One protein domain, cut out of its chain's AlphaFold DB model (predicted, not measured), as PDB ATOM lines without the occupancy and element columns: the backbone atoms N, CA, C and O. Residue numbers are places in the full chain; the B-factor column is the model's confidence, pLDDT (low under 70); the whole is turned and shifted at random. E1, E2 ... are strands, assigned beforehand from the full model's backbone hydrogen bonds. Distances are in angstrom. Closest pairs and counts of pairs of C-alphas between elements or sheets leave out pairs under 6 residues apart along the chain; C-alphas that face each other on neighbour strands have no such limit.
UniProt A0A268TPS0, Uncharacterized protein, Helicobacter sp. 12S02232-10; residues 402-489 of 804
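What this domain is: This is residues 402 to 489 of the 804 residues of an uncharacterized protein of Helicobacter sp. 12S02232-10 (UniProt A0A268TPS0). The domain is a long rod of two strongly twisted sheets, E1 E2 E3 and E4 E5 E6 E7, partly face to face in the middle as a sandwich, their strands crossed at 58 degrees. The hairpin of E2 and E3 runs out to one end, where residues 426 to 431 stick out, and the hairpin of E5 and E6 makes the other end. The 88 printed residues, all strand in class, have seven named strands, E1 to E7 in turn, and no named helix; both sheets are antiparallel, one in the order E1, E2, E3, the other branched at E6. The whole is loose, with a radius of gyration of the C-alphas of 16.7 A and spans of 60 by 23 by 22 A.

How they stand to each other: E1, residues 409 to 411, and E2, residues 416 to 427, form a hairpin, with N 409 and O 418 within hydrogen-bond range at 2.9 A. E3, residues 430 to 445, forms a hairpin with E2, with N 425 and O 432 at 3.1 A, and bends by 80 degrees at residue 435. E1 E2 E3 are a meander, each strand the antiparallel neighbour of the one before. E4, residues 447 to 449, is antiparallel to E6, residues 463 to 474, with N 447 and O 471 at 2.8 A. E5, residues 455 to 458, and E7, residues 477 to 486, each form a hairpin with E6, with N 456 and O 465 at 2.9 A and N 472 and O 479 at 2.9 A; E5 E6 E7 are a second meander. E4 and E5 lie on one side of E6, E7 on the other side. Between the sheets, the closest C-alphas of E1 and E7 are those of Pro 410 and Gly 482, 6.0 A apart.

Where its parts are: E1 begins at C-alpha 409 (4.493, -30.734, 8.850), and E7 ends at C-alpha 486 (6.675, -46.319, 1.835). From first to last C-alpha, E2 measures 35.1 A, E3 33.8 A, E6 35.6 A and E7 24.2 A.

The domain as a whole: The two C-alphas farthest apart, those of Asp 428 and Lys 462, are 60.5 A apart. The printed part has no cut, and the six links between named strands are tight. The mean pLDDT of the printed part is 91.1, and no printed residue is under 70.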
ATOM      1  N   GLU A 402      -2.531 -17.015   5.044       88.81
ATOM      2  CA  GLU A 402      -3.042 -18.006   4.093       88.81
ATOM      3  C   GLU A 402      -2.357 -19.367   4.248       88.81
ATOM      4  O   GLU A 402      -1.220 -19.473   4.723       88.81
ATOM      5  N   ILE A 403      -3.070 -20.408   3.819       87.94
ATOM      6  CA  ILE A 403      -2.591 -21.789   3.769       87.94
ATOM      7  C   ILE A 403      -2.036 -22.058   2.363       87.94
ATOM      8  O   ILE A 403      -2.526 -21.519   1.372       87.94
ATOM      9  N   GLY A 404      -1.001 -22.895   2.263       80.75
ATOM     10  CA  GLY A 404      -0.540 -23.438   0.981       80.75
ATOM     11  C   GLY A 404       0.747 -22.846   0.412       80.75
ATOM     12  O   GLY A 404       1.356 -23.475  -0.450       80.75
ATOM     13  N   LYS A 405       1.207 -21.687   0.904       85.56
ATOM     14  CA  LYS A 405       2.587 -21.223   0.649       85.56
ATOM     15  C   LYS A 405       3.616 -21.979   1.488       85.56
ATOM     16  O   LYS A 405       4.735 -22.201   1.039       85.56
ATOM     17  N   CYS A 406       3.217 -22.385   2.687       89.44
ATOM     18  CA  CYS A 406       4.048 -23.134   3.611       89.44
ATOM     19  C   CYS A 406       3.739 -24.627   3.528       89.44
ATOM     20  O   CYS A 406       2.573 -25.022   3.461       89.44
ATOM     21  N   LYS A 407       4.783 -25.461   3.552       90.56
ATOM     22  CA  LYS A 407       4.629 -26.918   3.618       90.56
ATOM     23  C   LYS A 407       4.096 -27.294   4.999       90.56
ATOM     24  O   LYS A 407       4.705 -26.930   5.999       90.56
ATOM     25  N   ALA A 408       2.986 -28.019   5.071       92.50
ATOM     26  CA  ALA A 408       2.525 -28.565   6.346       92.50
ATOM     27  C   ALA A 408       3.528 -29.606   6.881       92.50
ATOM     28  O   ALA A 408       4.241 -30.242   6.099       92.50
ATOM     29  N   ILE A 409       3.600 -29.761   8.203       92.25
ATOM     30  CA  ILE A 409       4.493 -30.734   8.850       92.25
ATOM     31  C   ILE A 409       3.704 -32.037   9.040       92.25
ATOM     32  O   ILE A 409       2.706 -32.016   9.763       92.25
ATOM     33  N   PRO A 410       4.094 -33.152   8.397       93.12
ATOM     34  CA  PRO A 410       3.388 -34.417   8.552       93.12
ATOM     35  C   PRO A 410       3.653 -35.047   9.922       93.12
ATOM     36  O   PRO A 410       4.795 -35.127  10.370       93.12
ATOM     37  N   ASP A 411       2.601 -35.581  10.528       92.75
ATOM     38  CA  ASP A 411       2.655 -36.577  11.590       92.75
ATOM     39  C   ASP A 411       2.040 -37.880  11.057       92.75
ATOM     40  O   ASP A 411       0.825 -38.099  11.063       92.75
ATOM     41  N   TYR A 412       2.912 -38.749  10.547       89.12
ATOM     42  CA  TYR A 412       2.516 -40.022   9.949       89.12
ATOM     43  C   TYR A 412       1.943 -41.015  10.970       89.12
ATOM     44  O   TYR A 412       1.208 -41.916  10.575       89.12
ATOM     45  N   GLN A 413       2.249 -40.869  12.267       88.12
ATOM     46  CA  GLN A 413       1.738 -41.775  13.301       88.12
ATOM     47  C   GLN A 413       0.272 -41.486  13.622       88.12
ATOM     48  O   GLN A 413      -0.516 -42.415  13.785       88.12
ATOM     49  N   SER A 414      -0.101 -40.206  13.685       91.00
ATOM     50  CA  SER A 414      -1.489 -39.792  13.926       91.00
ATOM     51  C   SER A 414      -2.309 -39.596  12.645       91.00
ATOM     52  O   SER A 414      -3.514 -39.356  12.728       91.00
ATOM     53  N   ASN A 415      -1.687 -39.722  11.465       91.12
ATOM     54  CA  ASN A 415      -2.277 -39.417  10.158       91.12
ATOM     55  C   ASN A 415      -2.830 -37.976  10.077       91.12
ATOM     56  O   ASN A 415      -3.901 -37.721   9.518       91.12
ATOM     57  N   GLN A 416      -2.096 -37.023  10.657       94.12
ATOM     58  CA  GLN A 416      -2.440 -35.601  10.666       94.12
ATOM     59  C   GLN A 416      -1.292 -34.744  10.129       94.12
ATOM     60  O   GLN A 416      -0.126 -35.110  10.222       94.12
ATOM     61  N   ALA A 417      -1.616 -33.579   9.579       93.19
ATOM     62  CA  ALA A 417      -0.648 -32.560   9.202       93.19
ATOM     63  C   ALA A 417      -0.825 -31.331  10.094       93.19
ATOM     64  O   ALA A 417      -1.942 -30.830  10.245       93.19
ATOM     65  N   LEU A 418       0.277 -30.834  10.652       93.75
ATOM     66  CA  LEU A 418       0.314 -29.545  11.331       93.75
ATOM     67  C   LEU A 418       0.393 -28.444  10.276       93.75
ATOM     68  O   LEU A 418       1.368 -28.362   9.514       93.75
ATOM     69  N   ILE A 419      -0.646 -27.618  10.204       92.69
ATOM     70  CA  ILE A 419      -0.725 -26.555   9.209       92.69
ATOM     71  C   ILE A 419       0.308 -25.475   9.529       92.69
ATOM     72  O   ILE A 419       0.534 -25.092  10.674       92.69
ATOM     73  N   GLN A 420       0.946 -24.973   8.478       89.88
ATOM     74  CA  GLN A 420       1.785 -23.788   8.551       89.88
ATOM     75  C   GLN A 420       1.129 -22.681   7.734       89.88
ATOM     76  O   GLN A 420       0.670 -22.920   6.612       89.88
ATOM     77  N   LYS A 421       1.091 -21.469   8.288       90.06
ATOM     78  CA  LYS A 421       0.532 -20.297   7.604       90.06
ATOM     79  C   LYS A 421       1.636 -19.304   7.267       90.06
ATOM     80  O   LYS A 421       2.558 -19.096   8.056       90.06
ATOM     81  N   GLN A 422       1.515 -18.684   6.093       91.56
ATOM     82  CA  GLN A 422       2.309 -17.509   5.741       91.56
ATOM     83  C   GLN A 422       1.511 -16.269   6.128       91.56
ATOM     84  O   GLN A 422       0.419 -16.047   5.597       91.56
ATOM     85  N   TYR A 423       2.059 -15.465   7.035       91.25
ATOM     86  CA  TYR A 423       1.483 -14.175   7.393       91.25
ATOM     87  C   TYR A 423       1.926 -13.103   6.396       91.25
ATOM     88  O   TYR A 423       3.044 -13.147   5.875       91.25
ATOM     89  N   PHE A 424       1.037 -12.157   6.114       93.19
ATOM     90  CA  PHE A 424       1.285 -11.026   5.229       93.19
ATOM     91  C   PHE A 424       0.433  -9.820   5.631       93.19
ATOM     92  O   PHE A 424      -0.598  -9.964   6.283       93.19
ATOM     93  N   TYR A 425       0.831  -8.631   5.195       93.69
ATOM     94  CA  TYR A 425      -0.025  -7.444   5.202       93.69
ATOM     95  C   TYR A 425      -0.039  -6.807   3.815       93.69
ATOM     96  O   TYR A 425       0.793  -7.120   2.956       93.69
ATOM     97  N   VAL A 426      -1.021  -5.941   3.583       92.06
ATOM     98  CA  VAL A 426      -1.124  -5.158   2.354       92.06
ATOM     99  C   VAL A 426      -0.814  -3.711   2.692       92.06
ATOM    100  O   VAL A 426      -1.453  -3.125   3.564       92.06
ATOM    101  N   LYS A 427       0.169  -3.141   2.002       90.62
ATOM    102  CA  LYS A 427       0.547  -1.734   2.109       90.62
ATOM    103  C   LYS A 427       0.738  -1.176   0.710       90.62
ATOM    104  O   LYS A 427       1.369  -1.822  -0.117       90.62
ATOM    105  N   ASP A 428       0.129  -0.026   0.429       91.00
ATOM    106  CA  ASP A 428       0.166   0.619  -0.892       91.00
ATOM    107  C   ASP A 428      -0.262  -0.324  -2.038       91.00
ATOM    108  O   ASP A 428       0.338  -0.359  -3.110       91.00
ATOM    109  N   ASN A 429      -1.295  -1.143  -1.788       90.94
ATOM    110  CA  ASN A 429      -1.774  -2.224  -2.668       90.94
ATOM    111  C   ASN A 429      -0.728  -3.305  -3.008       90.94
ATOM    112  O   ASN A 429      -0.956  -4.129  -3.896       90.94
ATOM    113  N   GLN A 430       0.391  -3.353  -2.288       90.81
ATOM    114  CA  GLN A 430       1.393  -4.402  -2.398       90.81
ATOM    115  C   GLN A 430       1.307  -5.353  -1.212       90.81
ATOM    116  O   GLN A 430       1.206  -4.955  -0.051       90.81
ATOM    117  N   ARG A 431       1.356  -6.647  -1.520       92.62
ATOM    118  CA  ARG A 431       1.441  -7.700  -0.518       92.62
ATOM    119  C   ARG A 431       2.884  -7.841  -0.047       92.62
ATOM    120  O   ARG A 431       3.769  -8.098  -0.862       92.62
ATOM    121  N   ILE A 432       3.085  -7.770   1.264       91.12
ATOM    122  CA  ILE A 432       4.379  -7.979   1.912       91.12
ATOM    123  C   ILE A 432       4.250  -9.199   2.827       91.12
ATOM    124  O   ILE A 432       3.487  -9.179   3.792       91.12
ATOM    125  N   ASP A 433       4.955 -10.281   2.487       90.88
ATOM    126  CA  ASP A 433       5.018 -11.492   3.313       90.88
ATOM    127  C   ASP A 433       5.920 -11.224   4.537       90.88
ATOM    128  O   ASP A 433       6.973 -10.596   4.422       90.88
ATOM    129  N   VAL A 434       5.488 -11.670   5.721       87.50
ATOM    130  CA  VAL A 434       6.116 -11.336   7.007       87.50
ATOM    131  C   VAL A 434       6.559 -12.587   7.752       87.50
ATOM    132  O   VAL A 434       5.747 -13.453   8.081       87.50
ATOM    133  N   GLY A 435       7.854 -12.629   8.067       80.69
ATOM    134  CA  GLY A 435       8.489 -13.720   8.794       80.69
ATOM    135  C   GLY A 435       8.465 -15.057   8.051       80.69
ATOM    136  O   GLY A 435       8.081 -15.149   6.883       80.69
ATOM    137  N   ASN A 436       8.902 -16.099   8.756       83.19
ATOM    138  CA  ASN A 436       8.940 -17.459   8.232       83.19
ATOM    139  C   ASN A 436       7.581 -18.151   8.393       83.19
ATOM    140  O   ASN A 436       6.727 -17.728   9.180       83.19
ATOM    141  N   CYS A 437       7.414 -19.266   7.686       85.81
ATOM    142  CA  CYS A 437       6.310 -20.189   7.904       85.81
ATOM    143  C   CYS A 437       6.187 -20.527   9.391       85.81
ATOM    144  O   CYS A 437       7.116 -21.057  10.001       85.81
ATOM    145  N   THR A 438       5.051 -20.149   9.975       83.25
ATOM    146  CA  THR A 438       4.808 -20.304  11.407       83.25
ATOM    147  C   THR A 438       3.853 -21.481  11.599       83.25
ATOM    148  O   THR A 438       2.760 -21.464  11.012       83.25
ATOM    149  N   PRO A 439       4.244 -22.514  12.369       79.50
ATOM    150  CA  PRO A 439       3.343 -23.594  12.739       79.50
ATOM    151  C   PRO A 439       2.136 -23.040  13.488       79.50
ATOM    152  O   PRO A 439       2.283 -22.199  14.374       79.50
ATOM    153  N   THR A 440       0.946 -23.504  13.130       83.69
ATOM    154  CA  THR A 440      -0.267 -23.249  13.907       83.69
ATOM    155  C   THR A 440      -0.593 -24.474  14.750       83.69
ATOM    156  O   THR A 440      -0.160 -25.575  14.429       83.69
ATOM    157  N   ASP A 441      -1.424 -24.326  15.781       85.75
ATOM    158  CA  ASP A 441      -1.966 -25.474  16.532       85.75
ATOM    159  C   ASP A 441      -3.042 -26.250  15.740       85.75
ATOM    160  O   ASP A 441      -3.649 -27.203  16.231       85.75
ATOM    161  N   GLU A 442      -3.301 -25.838  14.496       89.38
ATOM    162  CA  GLU A 442      -4.313 -26.422  13.626       89.38
ATOM    163  C   GLU A 442      -3.773 -27.701  12.984       89.38
ATOM    164  O   GLU A 442      -2.805 -27.680  12.218       89.38
ATOM    165  N   LYS A 443      -4.427 -28.821  13.292       92.69
ATOM    166  CA  LYS A 443      -4.141 -30.129  12.707       92.69
ATOM    167  C   LYS A 443      -5.266 -30.532  11.772       92.69
ATOM    168  O   LYS A 443      -6.437 -30.412  12.131       92.69
ATOM    169  N   ILE A 444      -4.913 -31.061  10.608       93.62
ATOM    170  CA  ILE A 444      -5.878 -31.609   9.651       93.62
ATOM    171  C   ILE A 444      -5.558 -33.068   9.354       93.62
ATOM    172  O   ILE A 444      -4.391 -33.441   9.261       93.62
ATOM    173  N   SER A 445      -6.585 -33.899   9.196       95.19
ATOM    174  CA  SER A 445      -6.398 -35.290   8.781       95.19
ATOM    175  C   SER A 445      -5.810 -35.360   7.373       95.19
ATOM    176  O   SER A 445      -6.250 -34.647   6.468       95.19
ATOM    177  N   MET A 446      -4.832 -36.243   7.189       94.88
ATOM    178  CA  MET A 446      -4.249 -36.522   5.883       94.88
ATOM    179  C   MET A 446      -4.968 -37.693   5.211       94.88
ATOM    180  O   MET A 446      -5.410 -38.640   5.860       94.88
ATOM    181  N   ASN A 447      -5.046 -37.629   3.890       94.31
ATOM    182  CA  ASN A 447      -5.311 -38.767   3.023       94.31
ATOM    183  C   ASN A 447      -4.027 -39.101   2.268       94.31
ATOM    184  O   ASN A 447      -3.140 -38.258   2.147       94.31
ATOM    185  N   ASP A 448      -3.925 -40.310   1.739       92.81
ATOM    186  CA  ASP A 448      -2.761 -40.730   0.975       92.81
ATOM    187  C   ASP A 448      -3.140 -41.075  -0.465       92.81
ATOM    188  O   ASP A 448      -4.234 -41.562  -0.750       92.81
ATOM    189  N   ASP A 449      -2.242 -40.758  -1.389       93.50
ATOM    190  CA  ASP A 449      -2.400 -41.007  -2.813       93.50
ATOM    191  C   ASP A 449      -1.311 -41.972  -3.279       93.50
ATOM    192  O   ASP A 449      -0.169 -41.586  -3.543       93.50
ATOM    193  N   VAL A 450      -1.687 -43.245  -3.392       89.56
ATOM    194  CA  VAL A 450      -0.789 -44.317  -3.837       89.56
ATOM    195  C   VAL A 450      -0.374 -44.164  -5.301       89.56
ATOM    196  O   VAL A 450       0.596 -44.778  -5.726       89.56
ATOM    197  N   ASN A 451      -1.067 -43.355  -6.103       89.56
ATOM    198  CA  ASN A 451      -0.732 -43.174  -7.517       89.56
ATOM    199  C   ASN A 451       0.189 -41.975  -7.758       89.56
ATOM    200  O   ASN A 451       0.687 -41.809  -8.867       89.56
ATOM    201  N   ALA A 452       0.434 -41.154  -6.735       91.19
ATOM    202  CA  ALA A 452       1.271 -39.966  -6.854       91.19
ATOM    203  C   ALA A 452       2.780 -40.267  -6.879       91.19
ATOM    204  O   ALA A 452       3.549 -39.405  -7.301       91.19
ATOM    205  N   CYS A 453       3.199 -41.454  -6.425       94.00
ATOM    206  CA  CYS A 453       4.605 -41.828  -6.284       94.00
ATOM    207  C   CYS A 453       4.969 -43.094  -7.070       94.00
ATOM    208  O   CYS A 453       4.177 -44.045  -7.189       94.00
ATOM    209  N   ASP A 454       6.220 -43.112  -7.528       94.38
ATOM    210  CA  ASP A 454       6.873 -44.286  -8.096       94.38
ATOM    211  C   ASP A 454       7.214 -45.322  -7.013       94.38
ATOM    212  O   ASP A 454       7.002 -45.130  -5.813       94.38
ATOM    213  N   TYR A 455       7.714 -46.474  -7.448       95.00
ATOM    214  CA  TYR A 455       8.181 -47.524  -6.552       95.00
ATOM    215  C   TYR A 455       9.589 -47.217  -6.035       95.00
ATOM    216  O   TYR A 455      10.454 -46.760  -6.783       95.00
ATOM    217  N   ARG A 456       9.846 -47.552  -4.770       95.19
ATOM    218  CA  ARG A 456      11.199 -47.612  -4.210       95.19
ATOM    219  C   ARG A 456      11.743 -49.024  -4.376       95.19
ATOM    220  O   ARG A 456      11.073 -49.987  -4.018       95.19
ATOM    221  N   PHE A 457      12.968 -49.158  -4.872       95.19
ATOM    222  CA  PHE A 457      13.589 -50.467  -5.080       95.19
ATOM    223  C   PHE A 457      14.574 -50.802  -3.960       95.19
ATOM    224  O   PHE A 457      15.588 -50.126  -3.782       95.19
ATOM    225  N   ASP A 458      14.291 -51.873  -3.221       92.75
ATOM    226  CA  ASP A 458      15.204 -52.488  -2.265       92.75
ATOM    227  C   ASP A 458      15.925 -53.666  -2.934       92.75
ATOM    228  O   ASP A 458      15.459 -54.807  -2.958       92.75
ATOM    229  N   PHE A 459      17.094 -53.386  -3.508       88.88
ATOM    230  CA  PHE A 459      17.894 -54.401  -4.193       88.88
ATOM    231  C   PHE A 459      18.550 -55.415  -3.249       88.88
ATOM    232  O   PHE A 459      18.951 -56.481  -3.716       88.88
ATOM    233  N   ILE A 460      18.672 -55.102  -1.954       85.88
ATOM    234  CA  ILE A 460      19.270 -56.008  -0.963       85.88
ATOM    235  C   ILE A 460      18.276 -57.126  -0.656       85.88
ATOM    236  O   ILE A 460      18.630 -58.302  -0.735       85.88
ATOM    237  N   ASN A 461      17.027 -56.754  -0.379       89.69
ATOM    238  CA  ASN A 461      15.954 -57.702  -0.079       89.69
ATOM    239  C   ASN A 461      15.244 -58.231  -1.336       89.69
ATOM    240  O   ASN A 461      14.453 -59.163  -1.247       89.69
ATOM    241  N   LYS A 462      15.573 -57.685  -2.516       90.00
ATOM    242  CA  LYS A 462      14.932 -57.973  -3.809       90.00
ATOM    243  C   LYS A 462      13.432 -57.670  -3.794       90.00
ATOM    244  O   LYS A 462      12.634 -58.458  -4.289       90.00
ATOM    245  N   GLU A 463      13.057 -56.506  -3.273       94.81
ATOM    246  CA  GLU A 463      11.665 -56.054  -3.199       94.81
ATOM    247  C   GLU A 463      11.475 -54.682  -3.861       94.81
ATOM    248  O   GLU A 463      12.287 -53.771  -3.697       94.81
ATOM    249  N   ALA A 464      10.382 -54.515  -4.601       95.81
ATOM    250  CA  ALA A 464       9.864 -53.220  -5.013       95.81
ATOM    251  C   ALA A 464       8.759 -52.806  -4.036       95.81
ATOM    252  O   ALA A 464       7.823 -53.563  -3.793       95.81
ATOM    253  N   ILE A 465       8.865 -51.612  -3.463       95.25
ATOM    254  CA  ILE A 465       7.984 -51.124  -2.401       95.25
ATOM    255  C   ILE A 465       7.172 -49.962  -2.957       95.25
ATOM    256  O   ILE A 465       7.729 -48.977  -3.449       95.25
ATOM    257  N   LYS A 466       5.842 -50.070  -2.908       95.31
ATOM    258  CA  LYS A 466       4.956 -48.996  -3.357       95.31
ATOM    259  C   LYS A 466       5.063 -47.812  -2.400       95.31
ATOM    260  O   LYS A 466       4.910 -47.978  -1.191       95.31
ATOM    261  N   GLN A 467       5.276 -46.617  -2.939       95.12
ATOM    262  CA  GLN A 467       5.252 -45.389  -2.153       95.12
ATOM    263  C   GLN A 467       3.903 -44.677  -2.275       95.12
ATOM    264  O   GLN A 467       3.153 -44.885  -3.230       95.12
ATOM    265  N   THR A 468       3.594 -43.839  -1.293       94.19
ATOM    266  CA  THR A 468       2.405 -42.989  -1.265       94.19
ATOM    267  C   THR A 468       2.783 -41.557  -0.895       94.19
ATOM    268  O   THR A 468       3.733 -41.329  -0.141       94.19
ATOM    269  N   GLN A 469       2.036 -40.588  -1.423       95.31
ATOM    270  CA  GLN A 469       2.153 -39.179  -1.059       95.31
ATOM    271  C   GLN A 469       0.952 -38.795  -0.205       95.31
ATOM    272  O   GLN A 469      -0.193 -38.888  -0.653       95.31
ATOM    273  N   PHE A 470       1.201 -38.301   1.003       95.25
ATOM    274  CA  PHE A 470       0.140 -37.754   1.840       95.25
ATOM    275  C   PHE A 470      -0.296 -36.373   1.344       95.25
ATOM    276  O   PHE A 470       0.507 -35.598   0.818       95.25
ATOM    277  N   PHE A 471      -1.575 -36.058   1.515       95.19
ATOM    278  CA  PHE A 471      -2.178 -34.778   1.179       95.19
ATOM    279  C   PHE A 471      -3.349 -34.446   2.111       95.19
ATOM    280  O   PHE A 471      -3.936 -35.327   2.731       95.19
ATOM    281  N   TYR A 472      -3.742 -33.177   2.167       94.62
ATOM    282  CA  TYR A 472      -5.009 -32.750   2.768       94.62
ATOM    283  C   TYR A 472      -5.786 -31.846   1.809       94.62
ATOM    284  O   TYR A 472      -5.231 -31.299   0.852       94.62
ATOM    285  N   MET A 473      -7.085 -31.704   2.071       92.44
ATOM    286  CA  MET A 473      -7.967 -30.788   1.352       92.44
ATOM    287  C   MET A 473      -8.265 -29.585   2.243       92.44
ATOM    288  O   MET A 473      -8.795 -29.752   3.336       92.44
ATOM    289  N   ALA A 474      -7.941 -28.383   1.774       90.00
ATOM    290  CA  ALA A 474      -8.351 -27.129   2.405       90.00
ATOM    291  C   ALA A 474      -8.859 -26.180   1.318       90.00
ATOM    292  O   ALA A 474      -8.273 -26.118   0.237       90.00
ATOM    293  N   ASP A 475      -9.975 -25.496   1.571       88.69
ATOM    294  CA  ASP A 475     -10.622 -24.596   0.604       88.69
ATOM    295  C   ASP A 475     -10.849 -25.245  -0.777       88.69
ATOM    296  O   ASP A 475     -10.606 -24.647  -1.823       88.69
ATOM    297  N   ASN A 476     -11.271 -26.518  -0.785       90.31
ATOM    298  CA  ASN A 476     -11.444 -27.349  -1.986       90.31
ATOM    299  C   ASN A 476     -10.180 -27.524  -2.855       90.31
ATOM    300  O   ASN A 476     -10.273 -27.931  -4.013       90.31
ATOM    301  N   LYS A 477      -8.987 -27.274  -2.303       91.06
ATOM    302  CA  LYS A 477      -7.699 -27.468  -2.973       91.06
ATOM    303  C   LYS A 477      -6.867 -28.545  -2.274       91.06
ATOM    304  O   LYS A 477      -6.815 -28.608  -1.047       91.06
ATOM    305  N   LYS A 478      -6.206 -29.389  -3.076       92.50
ATOM    306  CA  LYS A 478      -5.281 -30.436  -2.616       92.50
ATOM    307  C   LYS A 478      -3.916 -29.832  -2.292       92.50
ATOM    308  O   LYS A 478      -3.321 -29.165  -3.140       92.50
ATOM    309  N   TYR A 479      -3.409 -30.122  -1.099       92.81
ATOM    310  CA  TYR A 479      -2.066 -29.759  -0.654       92.81
ATOM    311  C   TYR A 479      -1.299 -31.020  -0.263       92.81
ATOM    312  O   TYR A 479      -1.701 -31.724   0.661       92.81
ATOM    313  N   ASN A 480      -0.205 -31.311  -0.966       93.38
ATOM    314  CA  ASN A 480       0.663 -32.443  -0.639       93.38
ATOM    315  C   ASN A 480       1.478 -32.139   0.629       93.38
ATOM    316  O   ASN A 480       1.926 -31.009   0.833       93.38
ATOM    317  N   VAL A 481       1.684 -33.158   1.459       92.31
ATOM    318  CA  VAL A 481       2.389 -33.080   2.741       92.31
ATOM    319  C   VAL A 481       3.556 -34.052   2.748       92.31
ATOM    320  O   VAL A 481       3.373 -35.244   2.506       92.31
ATOM    321  N   GLY A 482       4.744 -33.545   3.078       88.75
ATOM    322  CA  GLY A 482       5.966 -34.347   3.123       88.75
ATOM    323  C   GLY A 482       6.410 -34.851   1.750       88.75
ATOM    324  O   GLY A 482       5.971 -34.355   0.713       88.75
ATOM    325  N   GLU A 483       7.303 -35.832   1.760       92.12
ATOM    326  CA  GLU A 483       7.775 -36.530   0.560       92.12
ATOM    327  C   GLU A 483       7.036 -37.864   0.379       92.12
ATOM    328  O   GLU A 483       6.234 -38.263   1.231       92.12
ATOM    329  N   CYS A 484       7.310 -38.553  -0.729       94.06
ATOM    330  CA  CYS A 484       6.866 -39.924  -0.941       94.06
ATOM    331  C   CYS A 484       7.446 -40.833   0.145       94.06
ATOM    332  O   CYS A 484       8.661 -40.892   0.339       94.06
ATOM    333  N   VAL A 485       6.577 -41.567   0.834       93.19
ATOM    334  CA  VAL A 485       6.965 -42.525   1.876       93.19
ATOM    335  C   VAL A 485       6.433 -43.908   1.545       93.19
ATOM    336  O   VAL A 485       5.452 -44.055   0.817       93.19
ATOM    337  N   ASP A 486       7.084 -44.939   2.071       93.81
ATOM    338  CA  ASP A 486       6.675 -46.319   1.835       93.81
ATOM    339  C   ASP A 486       5.262 -46.565   2.378       93.81
ATOM    340  O   ASP A 486       4.951 -46.260   3.534       93.81
ATOM    341  N   LYS A 487       4.393 -47.139   1.544       91.94
ATOM    342  CA  LYS A 487       3.050 -47.517   1.969       91.94
ATOM    343  C   LYS A 487       3.152 -48.709   2.922       91.94
ATOM    344  O   LYS A 487       3.741 -49.738   2.600       91.94
ATOM    345  N   SER A 488       2.561 -48.576   4.107       86.19
ATOM    346  CA  SER A 488       2.557 -49.636   5.115       86.19
ATOM    347  C   SER A 488       1.705 -50.833   4.682       86.19
ATOM    348  O   SER A 488       0.560 -50.653   4.259       86.19
ATOM    349  N   GLY A 489       2.223 -52.044   4.894       86.00
ATOM    350  CA  GLY A 489       1.527 -53.313   4.662       86.00
ATOM    351  C   GLY A 489       2.249 -54.196   3.645       86.00
ATOM    352  O   GLY A 489       2.781 -53.705   2.653       86.00
TER     353      GLY A 489